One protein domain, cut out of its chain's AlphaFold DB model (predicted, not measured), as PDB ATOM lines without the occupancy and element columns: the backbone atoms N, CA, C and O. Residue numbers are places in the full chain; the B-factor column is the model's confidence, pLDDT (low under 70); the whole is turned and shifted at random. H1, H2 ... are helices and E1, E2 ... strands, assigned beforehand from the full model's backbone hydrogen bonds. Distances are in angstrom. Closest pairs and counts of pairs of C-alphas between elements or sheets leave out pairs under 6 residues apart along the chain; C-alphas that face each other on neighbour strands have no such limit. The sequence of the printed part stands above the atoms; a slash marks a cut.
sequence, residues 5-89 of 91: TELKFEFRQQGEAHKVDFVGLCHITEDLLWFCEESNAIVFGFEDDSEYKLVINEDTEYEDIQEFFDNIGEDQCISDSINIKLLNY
ATOM      1  N   THR A   5      -9.928  29.066 -25.961       74.31
ATOM      2  CA  THR A   5      -9.795  29.368 -24.534       74.31
ATOM      3  C   THR A   5      -9.334  28.160 -23.714       74.31
ATOM      4  O   THR A   5      -8.759  28.331 -22.637       74.31
ATOM      5  N   GLU A   6      -9.518  26.942 -24.234       75.88
ATOM      6  CA  GLU A   6      -9.062  25.690 -23.625       75.88
ATOM      7  C   GLU A   6      -7.640  25.292 -24.066       75.88
ATOM      8  O   GLU A   6      -7.063  24.340 -23.524       75.88
ATOM      9  N   LEU A   7      -7.049  26.012 -25.027       77.44
ATOM     10  CA  LEU A   7      -5.703  25.733 -25.518       77.44
ATOM     11  C   LEU A   7      -4.626  26.219 -24.548       77.44
ATOM     12  O   LEU A   7      -4.764  27.199 -23.815       77.44
ATOM     13  N   LYS A   8      -3.497  25.507 -24.562       80.12
ATOM     14  CA  LYS A   8      -2.288  25.915 -23.842       80.12
ATOM     15  C   LYS A   8      -1.392  26.697 -24.781       80.12
ATOM     16  O   LYS A   8      -0.984  26.164 -25.815       80.12
ATOM     17  N   PHE A   9      -1.033  27.907 -24.377       83.31
ATOM     18  CA  PHE A   9      -0.154  28.767 -25.150       83.31
ATOM     19  C   PHE A   9       1.239  28.783 -24.539       83.31
ATOM     20  O   PHE A   9       1.413  28.910 -23.325       83.31
ATOM     21  N   GLU A  10       2.246  28.673 -25.392       86.94
ATOM     22  CA  GLU A  10       3.616  29.027 -25.050       86.94
ATOM     23  C   GLU A  10       3.965  30.315 -25.789       86.94
ATOM     24  O   GLU A  10       4.189  30.309 -26.997       86.94
ATOM     25  N   PHE A  11       3.988  31.430 -25.063       85.19
ATOM     26  CA  PHE A  11       4.381  32.724 -25.597       85.19
ATOM     27  C   PHE A  11       5.883  32.933 -25.408       85.19
ATOM     28  O   PHE A  11       6.399  32.838 -24.292       85.19
ATOM     29  N   ARG A  12       6.591  33.227 -26.499       85.12
ATOM     30  CA  ARG A  12       8.028  33.505 -26.487       85.12
ATOM     31  C   ARG A  12       8.311  34.977 -26.742       85.12
ATOM     32  O   ARG A  12       8.067  35.481 -27.842       85.12
ATOM     33  N   GLN A  13       8.934  35.623 -25.760       79.19
ATOM     34  CA  GLN A  13       9.408  37.004 -25.829       79.19
ATOM     35  C   GLN A  13      10.905  37.040 -25.526       79.19
ATOM     36  O   GLN A  13      11.357  36.489 -24.531       79.19
ATOM     37  N   GLN A  14      11.701  37.652 -26.411       73.81
ATOM     38  CA  GLN A  14      13.160  37.801 -26.238       73.81
ATOM     39  C   GLN A  14      13.929  36.489 -25.947       73.81
ATOM     40  O   GLN A  14      15.030  36.503 -25.407       73.81
ATOM     41  N   GLY A  15      13.379  35.342 -26.357       74.81
ATOM     42  CA  GLY A  15      13.974  34.023 -26.118       74.81
ATOM     43  C   GLY A  15      13.557  33.367 -24.798       74.81
ATOM     44  O   GLY A  15      13.880  32.198 -24.595       74.81
ATOM     45  N   GLU A  16      12.803  34.063 -23.947       80.31
ATOM     46  CA  GLU A  16      12.144  33.483 -22.778       80.31
ATOM     47  C   GLU A  16      10.763  32.948 -23.161       80.31
ATOM     48  O   GLU A  16      10.042  33.560 -23.949       80.31
ATOM     49  N   ALA A  17      10.421  31.766 -22.643       85.06
ATOM     50  CA  ALA A  17       9.159  31.091 -22.913       85.06
ATOM     51  C   ALA A  17       8.265  31.123 -21.671       85.06
ATOM     52  O   ALA A  17       8.663  30.678 -20.590       85.06
ATOM     53  N   HIS A  18       7.037  31.593 -21.852       83.75
ATOM     54  CA  HIS A  18       6.019  31.679 -20.818       83.75
ATOM     55  C   HIS A  18       4.834  30.809 -21.207       83.75
ATOM     56  O   HIS A  18       4.319  30.899 -22.318       83.75
ATOM     57  N   LYS A  19       4.379  29.969 -20.277       88.44
ATOM     58  CA  LYS A  19       3.107  29.265 -20.445       88.44
ATOM     59  C   LYS A  19       1.990  30.189 -20.003       88.44
ATOM     60  O   LYS A  19       1.972  30.588 -18.840       88.44
ATOM     61  N   VAL A  20       1.092  30.506 -20.922       88.19
ATOM     62  CA  VAL A  20      -0.040  31.401 -20.689       88.19
ATOM     63  C   VAL A  20      -1.324  30.730 -21.159       88.19
ATOM     64  O   VAL A  20      -1.306  29.835 -22.006       88.19
ATOM     65  N   ASP A  21      -2.431  31.100 -20.537       88.62
ATOM     66  CA  ASP A  21      -3.758  30.800 -21.059       88.62
ATOM     67  C   ASP A  21      -4.182  31.904 -22.040       88.62
ATOM     68  O   ASP A  21      -3.459  32.881 -22.259       88.62
ATOM     69  N   PHE A  22      -5.352  31.737 -22.655       86.06
ATOM     70  CA  PHE A  22      -5.883  32.691 -23.627       86.06
ATOM     71  C   PHE A  22      -6.022  34.111 -23.053       86.06
ATOM     72  O   PHE A  22      -5.640  35.086 -23.694       86.06
ATOM     73  N   VAL A  23      -6.507  34.230 -21.813       87.94
ATOM     74  CA  VAL A  23      -6.659  35.525 -21.132       87.94
ATOM     75  C   VAL A  23      -5.294  36.170 -20.884       87.94
ATOM     76  O   VAL A  23      -5.112  37.358 -21.142       87.94
ATOM     77  N   GLY A  24      -4.312  35.392 -20.429       88.75
ATOM     78  CA  GLY A  24      -2.941  35.855 -20.248       88.75
ATOM     79  C   GLY A  24      -2.300  36.321 -21.554       88.75
ATOM     80  O   GLY A  24      -1.614  37.339 -21.559       88.75
ATOM     81  N   LEU A  25      -2.560  35.631 -22.665       88.62
ATOM     82  CA  LEU A  25      -2.093  36.042 -23.989       88.62
ATOM     83  C   LEU A  25      -2.714  37.376 -24.437       88.62
ATOM     84  O   LEU A  25      -2.003  38.231 -24.972       88.62
ATOM     85  N   CYS A  26      -4.013  37.571 -24.186       89.81
ATOM     86  CA  CYS A  26      -4.703  38.822 -24.498       89.81
ATOM     87  C   CYS A  26      -4.137  39.989 -23.679       89.81
ATOM     88  O   CYS A  26      -3.764  41.000 -24.265       89.81
ATOM     89  N   HIS A  27      -3.962  39.827 -22.361       89.81
ATOM     90  CA  HIS A  27      -3.359  40.867 -21.516       89.81
ATOM     91  C   HIS A  27      -1.912  41.190 -21.907       89.81
ATOM     92  O   HIS A  27      -1.537  42.354 -21.945       89.81
ATOM     93  N   ILE A  28      -1.092  40.187 -22.247       88.12
ATOM     94  CA  ILE A  28       0.272  40.442 -22.743       88.12
ATOM     95  C   ILE A  28       0.230  41.278 -24.023       88.12
ATOM     96  O   ILE A  28       1.052  42.171 -24.214       88.12
ATOM     97  N   THR A  29      -0.711  40.984 -24.915       88.44
ATOM     98  CA  THR A  29      -0.862  41.732 -26.164       88.44
ATOM     99  C   THR A  29      -1.357  43.152 -25.907       88.44
ATOM    100  O   THR A  29      -0.831  44.078 -26.514       88.44
ATOM    101  N   GLU A  30      -2.284  43.337 -24.966       88.56
ATOM    102  CA  GLU A  30      -2.747  44.648 -24.502       88.56
ATOM    103  C   GLU A  30      -1.591  45.468 -23.916       88.56
ATOM    104  O   GLU A  30      -1.377  46.609 -24.322       88.56
ATOM    105  N   ASP A  31      -0.768  44.870 -23.049       87.25
ATOM    106  CA  ASP A  31       0.444  45.501 -22.523       87.25
ATOM    107  C   ASP A  31       1.387  45.921 -23.661       87.25
ATOM    108  O   ASP A  31       1.946  47.016 -23.634       87.25
ATOM    109  N   LEU A  32       1.548  45.089 -24.699       84.19
ATOM    110  CA  LEU A  32       2.365  45.423 -25.870       84.19
ATOM    111  C   LEU A  32       1.798  46.601 -26.678       84.19
ATOM    112  O   LEU A  32       2.601  47.355 -27.233       84.19
ATOM    113  N   LEU A  33       0.473  46.797 -26.729       81.69
ATOM    114  CA  LEU A  33      -0.138  47.960 -27.392       81.69
ATOM    115  C   LEU A  33       0.366  49.270 -26.782       81.69
ATOM    116  O   LEU A  33       0.750  50.176 -27.519       81.69
ATOM    117  N   TRP A  34       0.464  49.337 -25.450       77.50
ATOM    118  CA  TRP A  34       0.962  50.518 -24.735       77.50
ATOM    119  C   TRP A  34       2.403  50.890 -25.094       77.50
ATOM    120  O   TRP A  34       2.777  52.057 -25.006       77.50
ATOM    121  N   PHE A  35       3.219  49.916 -25.504       74.31
ATOM    122  CA  PHE A  35       4.606  50.150 -25.914       74.31
ATOM    123  C   PHE A  35       4.760  50.387 -27.424       74.31
ATOM    124  O   PHE A  35       5.839  50.772 -27.878       74.31
ATOM    125  N   CYS A  36       3.707  50.185 -28.220       70.38
ATOM    126  CA  CYS A  36       3.730  50.347 -29.671       70.38
ATOM    127  C   CYS A  36       3.396  51.788 -30.101       70.38
ATOM    128  O   CYS A  36       2.520  51.993 -30.932       70.38
ATOM    129  N   GLU A  37       4.123  52.798 -29.605       58.94
ATOM    130  CA  GLU A  37       3.881  54.205 -29.993       58.94
ATOM    131  C   GLU A  37       4.175  54.504 -31.485       58.94
ATOM    132  O   GLU A  37       3.702  55.505 -32.020       58.94
ATOM    133  N   GLU A  38       4.926  53.642 -32.190       55.91
ATOM    134  CA  GLU A  38       5.335  53.866 -33.594       55.91
ATOM    135  C   GLU A  38       4.943  52.747 -34.581       55.91
ATOM    136  O   GLU A  38       5.203  52.862 -35.782       55.91
ATOM    137  N   SER A  39       4.366  51.635 -34.109       61.12
ATOM    138  CA  SER A  39       4.097  50.465 -34.956       61.12
ATOM    139  C   SER A  39       2.608  50.298 -35.230       61.12
ATOM    140  O   SER A  39       1.844  49.973 -34.334       61.12
ATOM    141  N   ASN A  40       2.214  50.382 -36.505       77.81
ATOM    142  CA  ASN A  40       0.836  50.126 -36.960       77.81
ATOM    143  C   ASN A  40       0.395  48.654 -36.799       77.81
ATOM    144  O   ASN A  40      -0.638  48.267 -37.346       77.81
ATOM    145  N   ALA A  41       1.221  47.797 -36.187       84.56
ATOM    146  CA  ALA A  41       0.899  46.400 -35.946       84.56
ATOM    147  C   ALA A  41       1.883  45.670 -35.023       84.56
ATOM    148  O   ALA A  41       3.094  45.899 -35.096       84.56
ATOM    149  N   ILE A  42       1.367  44.668 -34.312       86.62
ATOM    150  CA  ILE A  42       2.143  43.584 -33.699       86.62
ATOM    151  C   ILE A  42       2.092  42.358 -34.620       86.62
ATOM    152  O   ILE A  42       1.054  42.040 -35.200       86.62
ATOM    153  N   VAL A  43       3.225  41.671 -34.781       87.81
ATOM    154  CA  VAL A  43       3.319  40.449 -35.597       87.81
ATOM    155  C   VAL A  43       3.682  39.265 -34.712       87.81
ATOM    156  O   VAL A  43       4.688  39.301 -33.995       87.81
ATOM    157  N   PHE A  44       2.869  38.218 -34.814       87.50
ATOM    158  CA  PHE A  44       2.988  36.958 -34.096       87.50
ATOM    159  C   PHE A  44       3.313  35.828 -35.077       87.50
ATOM    160  O   PHE A  44       2.635  35.678 -36.088       87.50
ATOM    161  N   GLY A  45       4.348  35.043 -34.780       86.69
ATOM    162  CA  GLY A  45       4.716  33.840 -35.530       86.69
ATOM    163  C   GLY A  45       4.319  32.559 -34.798       86.69
ATOM    164  O   GLY A  45       4.353  32.532 -33.565       86.69
ATOM    165  N   PHE A  46       3.990  31.512 -35.557       82.69
ATOM    166  CA  PHE A  46       3.461  30.231 -35.066       82.69
ATOM    167  C   PHE A  46       4.315  29.033 -35.535       82.69
ATOM    168  O   PHE A  46       5.284  29.202 -36.275       82.69
ATOM    169  N   GLU A  47       4.018  27.815 -35.056       75.56
ATOM    170  CA  GLU A  47       4.833  26.608 -35.331       75.56
ATOM    171  C   GLU A  47       4.806  26.124 -36.777       75.56
ATOM    172  O   GLU A  47       5.735  25.450 -37.215       75.56
ATOM    173  N   ASP A  48       3.744  26.440 -37.506       76.25
ATOM    174  CA  ASP A  48       3.565  26.112 -38.918       76.25
ATOM    175  C   ASP A  48       4.236  27.138 -39.852       76.25
ATOM    176  O   ASP A  48       3.951  27.164 -41.048       76.25
ATOM    177  N   ASP A  49       5.113  27.985 -39.303       78.88
ATOM    178  CA  ASP A  49       5.734  29.137 -39.960       78.88
ATOM    179  C   ASP A  49       4.722  30.202 -40.437       78.88
ATOM    180  O   ASP A  49       5.086  31.104 -41.199       78.88
ATOM    181  N   SER A  50       3.459  30.143 -39.990       83.44
ATOM    182  CA  SER A  50       2.486  31.200 -40.264       83.44
ATOM    183  C   SER A  50       2.759  32.446 -39.420       83.44
ATOM    184  O   SER A  50       3.263  32.393 -38.292       83.44
ATOM    185  N   GLU A  51       2.418  33.599 -39.994       88.94
ATOM    186  CA  GLU A  51       2.526  34.900 -39.346       88.94
ATOM    187  C   GLU A  51       1.160  35.578 -39.351       88.94
ATOM    188  O   GLU A  51       0.562  35.793 -40.408       88.94
ATOM    189  N   TYR A  52       0.694  35.967 -38.169       87.62
ATOM    190  CA  TYR A  52      -0.528  36.738 -38.003       87.62
ATOM    191  C   TYR A  52      -0.197  38.133 -37.495       87.62
ATOM    192  O   TYR A  52       0.644  38.335 -36.615       87.62
ATOM    193  N   LYS A  53      -0.863  39.120 -38.085       89.75
ATOM    194  CA  LYS A  53      -0.593  40.533 -37.858       89.75
ATOM    195  C   LYS A  53      -1.811  41.192 -37.229       89.75
ATOM    196  O   LYS A  53      -2.811  41.391 -37.915       89.75
ATOM    197  N   LEU A  54      -1.687  41.583 -35.966       89.56
ATOM    198  CA  LEU A  54      -2.654  42.448 -35.303       89.56
ATOM    199  C   LEU A  54      -2.373  43.883 -35.745       89.56
ATOM    200  O   LEU A  54      -1.325  44.431 -35.410       89.56
ATOM    201  N   VAL A  55      -3.261  44.468 -36.550       87.06
ATOM    202  CA  VAL A  55      -3.159  45.873 -36.974       87.06
ATOM    203  C   VAL A  55      -3.643  46.759 -35.835       87.06
ATOM    204  O   VAL A  55      -4.739  46.547 -35.337       87.06
ATOM    205  N   ILE A  56      -2.830  47.743 -35.453       85.50
ATOM    206  CA  ILE A  56      -3.108  48.640 -34.328       85.50
ATOM    207  C   ILE A  56      -3.492  50.008 -34.873       85.50
ATOM    208  O   ILE A  56      -2.794  50.570 -35.725       85.50
ATOM    209  N   ASN A  57      -4.598  50.536 -34.367       82.50
ATOM    210  CA  ASN A  57      -5.077  51.894 -34.578       82.50
ATOM    211  C   ASN A  57      -5.433  52.537 -33.222       82.50
ATOM    212  O   ASN A  57      -5.252  51.930 -32.170       82.50
ATOM    213  N   GLU A  58      -5.902  53.784 -33.246       78.88
ATOM    214  CA  GLU A  58      -6.272  54.533 -32.034       78.88
ATOM    215  C   GLU A  58      -7.478  53.954 -31.277       78.88
ATOM    216  O   GLU A  58      -7.657  54.271 -30.104       78.88
ATOM    217  N   ASP A  59      -8.254  53.090 -31.933       84.00
ATOM    218  CA  ASP A  59      -9.472  52.471 -31.412       84.00
ATOM    219  C   ASP A  59      -9.265  50.988 -31.049       84.00
ATOM    220  O   ASP A  59     -10.240  50.294 -30.794       84.00
ATOM    221  N   THR A  60      -8.030  50.468 -31.081       86.38
ATOM    222  CA  THR A  60      -7.777  49.047 -30.794       86.38
ATOM    223  C   THR A  60      -7.967  48.781 -29.305       86.38
ATOM    224  O   THR A  60      -7.178  49.252 -28.483       86.38
ATOM    225  N   GLU A  61      -8.998  48.010 -28.974       88.19
ATOM    226  CA  GLU A  61      -9.388  47.653 -27.611       88.19
ATOM    227  C   GLU A  61      -9.113  46.167 -27.319       88.19
ATOM    228  O   GLU A  61      -8.666  45.391 -28.168       88.19
ATOM    229  N   TYR A  62      -9.352  45.757 -26.074       87.25
ATOM    230  CA  TYR A  62      -9.147  44.379 -25.636       87.25
ATOM    231  C   TYR A  62     -10.008  43.385 -26.436       87.25
ATOM    232  O   TYR A  62      -9.543  42.299 -26.780       87.25
ATOM    233  N   GLU A  63     -11.237  43.762 -26.785       89.12
ATOM    234  CA  GLU A  63     -12.157  42.963 -27.593       89.12
ATOM    235  C   GLU A  63     -11.579  42.631 -28.980       89.12
ATOM    236  O   GLU A  63     -11.710  41.491 -29.432       89.12
ATOM    237  N   ASP A  64     -10.865  43.570 -29.615       90.69
ATOM    238  CA  ASP A  64     -10.205  43.340 -30.908       90.69
ATOM    239  C   ASP A  64      -9.068  42.315 -30.787       90.69
ATOM    240  O   ASP A  64      -8.845  41.495 -31.680       90.69
ATOM    241  N   ILE A  65      -8.345  42.331 -29.661       90.19
ATOM    242  CA  ILE A  65      -7.283  41.360 -29.363       90.19
ATOM    243  C   ILE A  65      -7.882  39.963 -29.186       90.19
ATOM    244  O   ILE A  65      -7.328  38.981 -29.688       90.19
ATOM    245  N   GLN A  66      -9.011  39.863 -28.479       89.50
ATOM    246  CA  GLN A  66      -9.704  38.592 -28.295       89.50
ATOM    247  C   GLN A  66     -10.189  38.031 -29.631       89.50
ATOM    248  O   GLN A  66      -9.902  36.873 -29.931       89.50
ATOM    249  N   GLU A  67     -10.866  38.849 -30.442       89.75
ATOM    250  CA  GLU A  67     -11.346  38.456 -31.770       89.75
ATOM    251  C   GLU A  67     -10.183  38.051 -32.689       89.75
ATOM    252  O   GLU A  67     -10.275  37.068 -33.428       89.75
ATOM    253  N   PHE A  68      -9.052  38.756 -32.622       89.38
ATOM    254  CA  PHE A  68      -7.853  38.404 -33.376       89.38
ATOM    255  C   PHE A  68      -7.361  36.989 -33.058       89.38
ATOM    256  O   PHE A  68      -7.123  36.205 -33.979       89.38
ATOM    257  N   PHE A  69      -7.214  36.644 -31.777       86.00
ATOM    258  CA  PHE A  69      -6.763  35.305 -31.412       86.00
ATOM    259  C   PHE A  69      -7.829  34.248 -31.688       86.00
ATOM    260  O   PHE A  69      -7.465  33.184 -32.176       86.00
ATOM    261  N   ASP A  70      -9.113  34.535 -31.463       84.62
ATOM    262  CA  ASP A  70     -10.205  33.600 -31.763       84.62
ATOM    263  C   ASP A  70     -10.198  33.175 -33.238       84.62
ATOM    264  O   ASP A  70     -10.124  31.982 -33.538       84.62
ATOM    265  N   ASN A  71     -10.085  34.144 -34.156       84.56
ATOM    266  CA  ASN A  71      -9.951  33.887 -35.594       84.56
ATOM    267  C   ASN A  71      -8.738  32.996 -35.932       84.56
ATOM    268  O   ASN A  71      -8.828  32.113 -36.784       84.56
ATOM    269  N   ILE A  72      -7.603  33.180 -35.246       81.25
ATOM    270  CA  ILE A  72      -6.420  32.319 -35.422       81.25
ATOM    271  C   ILE A  72      -6.712  30.886 -34.971       81.25
ATOM    272  O   ILE A  72      -6.309  29.931 -35.638       81.25
ATOM    273  N   GLY A  73      -7.398  30.726 -33.837       74.25
ATOM    274  CA  GLY A  73      -7.807  29.418 -33.331       74.25
ATOM    275  C   GLY A  73      -8.715  28.673 -34.304       74.25
ATOM    276  O   GLY A  73      -8.539  27.465 -34.493       74.25
ATOM    277  N   GLU A  74      -9.642  29.385 -34.956       74.69
ATOM    278  CA  GLU A  74     -10.505  28.811 -35.994       74.69
ATOM    279  C   GLU A  74      -9.703  28.370 -37.230       74.69
ATOM    280  O   GLU A  74      -9.881  27.247 -37.717       74.69
ATOM    281  N   ASP A  75      -8.788  29.222 -37.699       73.88
ATOM    282  CA  ASP A  75      -7.982  28.985 -38.900       73.88
ATOM    283  C   ASP A  75      -7.018  27.799 -38.749       73.88
ATOM    284  O   ASP A  75      -6.793  27.039 -39.695       73.88
ATOM    285  N   GLN A  76      -6.436  27.621 -37.564       63.94
ATOM    286  CA  GLN A  76      -5.286  26.737 -37.394       63.94
ATOM    287  C   GLN A  76      -5.623  25.255 -37.129       63.94
ATOM    288  O   GLN A  76      -4.710  24.436 -37.060       63.94
ATOM    289  N   CYS A  77      -6.896  24.843 -37.023       60.72
ATOM    290  CA  CYS A  77      -7.286  23.425 -36.844       60.72
ATOM    291  C   CYS A  77      -6.428  22.663 -35.790       60.72
ATOM    292  O   CYS A  77      -6.029  21.512 -35.994       60.72
ATOM    293  N   ILE A  78      -6.113  23.320 -34.671       61.69
ATOM    294  CA  ILE A  78      -5.081  22.878 -33.718       61.69
ATOM    295  C   ILE A  78      -5.603  21.776 -32.797       61.69
ATOM    296  O   ILE A  78      -6.769  21.793 -32.398       61.69
ATOM    297  N   SER A  79      -4.734  20.816 -32.447       58.59
ATOM    298  CA  SER A  79      -5.117  19.672 -31.615       58.59
ATOM    299  C   SER A  79      -4.974  19.889 -30.110       58.59
ATOM    300  O   SER A  79      -5.812  19.357 -29.402       58.59
ATOM    301  N   ASP A  80      -3.971  20.620 -29.592       67.00
ATOM    302  CA  ASP A  80      -3.749  20.672 -28.124       67.00
ATOM    303  C   ASP A  80      -2.940  21.878 -27.586       67.00
ATOM    304  O   ASP A  80      -3.086  22.249 -26.416       67.00
ATOM    305  N   SER A  81      -2.050  22.482 -28.380       71.50
ATOM    306  CA  SER A  81      -1.178  23.576 -27.924       71.50
ATOM    307  C   SER A  81      -0.743  24.488 -29.060       71.50
ATOM    308  O   SER A  81      -0.521  24.008 -30.168       71.50
ATOM    309  N   ILE A  82      -0.552  25.771 -28.750       76.75
ATOM    310  CA  ILE A  82      -0.055  26.779 -29.690       76.75
ATOM    311  C   ILE A  82       1.247  27.372 -29.156       76.75
ATOM    312  O   ILE A  82       1.279  27.885 -28.035       76.75
ATOM    313  N   ASN A  83       2.311  27.358 -29.958       81.31
ATOM    314  CA  ASN A  83       3.496  28.161 -29.663       81.31
ATOM    315  C   ASN A  83       3.428  29.461 -30.457       81.31
ATOM    316  O   ASN A  83       3.299  29.442 -31.678       81.31
ATOM    317  N   ILE A  84       3.536  30.580 -29.748       84.81
ATOM    318  CA  ILE A  84       3.441  31.926 -30.304       84.81
ATOM    319  C   ILE A  84       4.742  32.657 -30.011       84.81
ATOM    320  O   ILE A  84       5.240  32.659 -28.885       84.81
ATOM    321  N   LYS A  85       5.299  33.320 -31.019       86.00
ATOM    322  CA  LYS A  85       6.504  34.135 -30.888       86.00
ATOM    323  C   LYS A  85       6.226  35.566 -31.321       86.00
ATOM    324  O   LYS A  85       5.749  35.793 -32.428       86.00
ATOM    325  N   LEU A  86       6.616  36.533 -30.495       83.62
ATOM    326  CA  LEU A  86       6.614  37.939 -30.892       83.62
ATOM    327  C   LEU A  86       7.741  38.198 -31.908       83.62
ATOM    328  O   LEU A  86       8.918  37.995 -31.598       83.62
ATOM    329  N   LEU A  87       7.386  38.626 -33.125       82.19
ATOM    330  CA  LEU A  87       8.346  38.874 -34.212       82.19
ATOM    331  C   LEU A  87       8.757  40.344 -34.321       82.19
ATOM    332  O   LEU A  87       9.918  40.636 -34.604       82.19
ATOM    333  N   ASN A  88       7.834  41.265 -34.038       72.94
ATOM    334  CA  ASN A  88       8.098  42.700 -34.068       72.94
ATOM    335  C   ASN A  88       8.216  43.251 -32.646       72.94
ATOM    336  O   ASN A  88       7.230  43.653 -32.040       72.94
ATOM    337  N   TYR A  89       9.442  43.286 -32.132       59.31
ATOM    338  CA  TYR A  89       9.814  44.067 -30.955       59.31
ATOM    339  C   TYR A  89      11.006  44.939 -31.361       59.31
ATOM    340  O   TYR A  89      12.090  44.417 -31.633       59.31
TER     341      TYR A  89
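What this domain is: This is residues 5 to 89 of the 91 residues of an uncharacterized protein of Paraclostridium bifermentans ATCC 638 (UniProt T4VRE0). A strongly twisted sheet of five strands has two helices, H1 and H2, packed over one face in two layers, with the other face bare. H1 packs mostly on E1 and E2, H2 on edge strand E4, and the helices meet at a steep tilt. The printed part has 85 residues, with named elements in the order E1, E2, H1, E3, E4, H2, E5; the class is mixed, helices and strands. The mixed sheet runs E2, E1, E5, E3, E4. The whole is compact, with a radius of gyration of the C-alphas of 12.1 A, and spans 35 by 26 by 21 A.

How they stand to each other: E1, residues 8 to 13, and E2, residues 16 to 20, form an antiparallel hairpin, with N 11 and O 18 at 2.8 A. E1 is parallel to E5, residues 81 to 86, with N 12 and O 84 at 2.8 A. E5 is antiparallel to E3, residues 41 to 45, with N 45 and O 85 at 2.8 A. E3 and E4, residues 51 to 55, form an antiparallel hairpin, with N 42 and O 54 at 2.9 A. H1, residues 22 to 35, and H2, residues 62 to 75, are on the sheet. H1 touches H2 with residues 26 to 30 alone, closest at the C-alphas of Cys 26 and Ile 65, 6.1 A; they run opposite ways at a steep tilt of 54 degrees. E2, H1, E3 and E4, H2, E5 are split strand-helix-strand units, same-way strands with others between, both crossovers right-handed. Each O i to N i+4 pair is within hydrogen-bond range in H2, and 9 of 10 in H1.

Where its parts are: E1 begins at C-alpha 8 (-2.288, 25.915, -23.842) and E5, 16.6 A long, ends at C-alpha 86 (6.614, 37.939, -30.892). H1 measures 20.5 A and H2 20.4 A.

The domain as a whole: The C-alphas farthest apart, of Glu 38 and Ser 79, are 35.8 A apart. The printed part has no cut and no long link. Residues 37 to 39, 76 to 80 and 89 have pLDDT under 70.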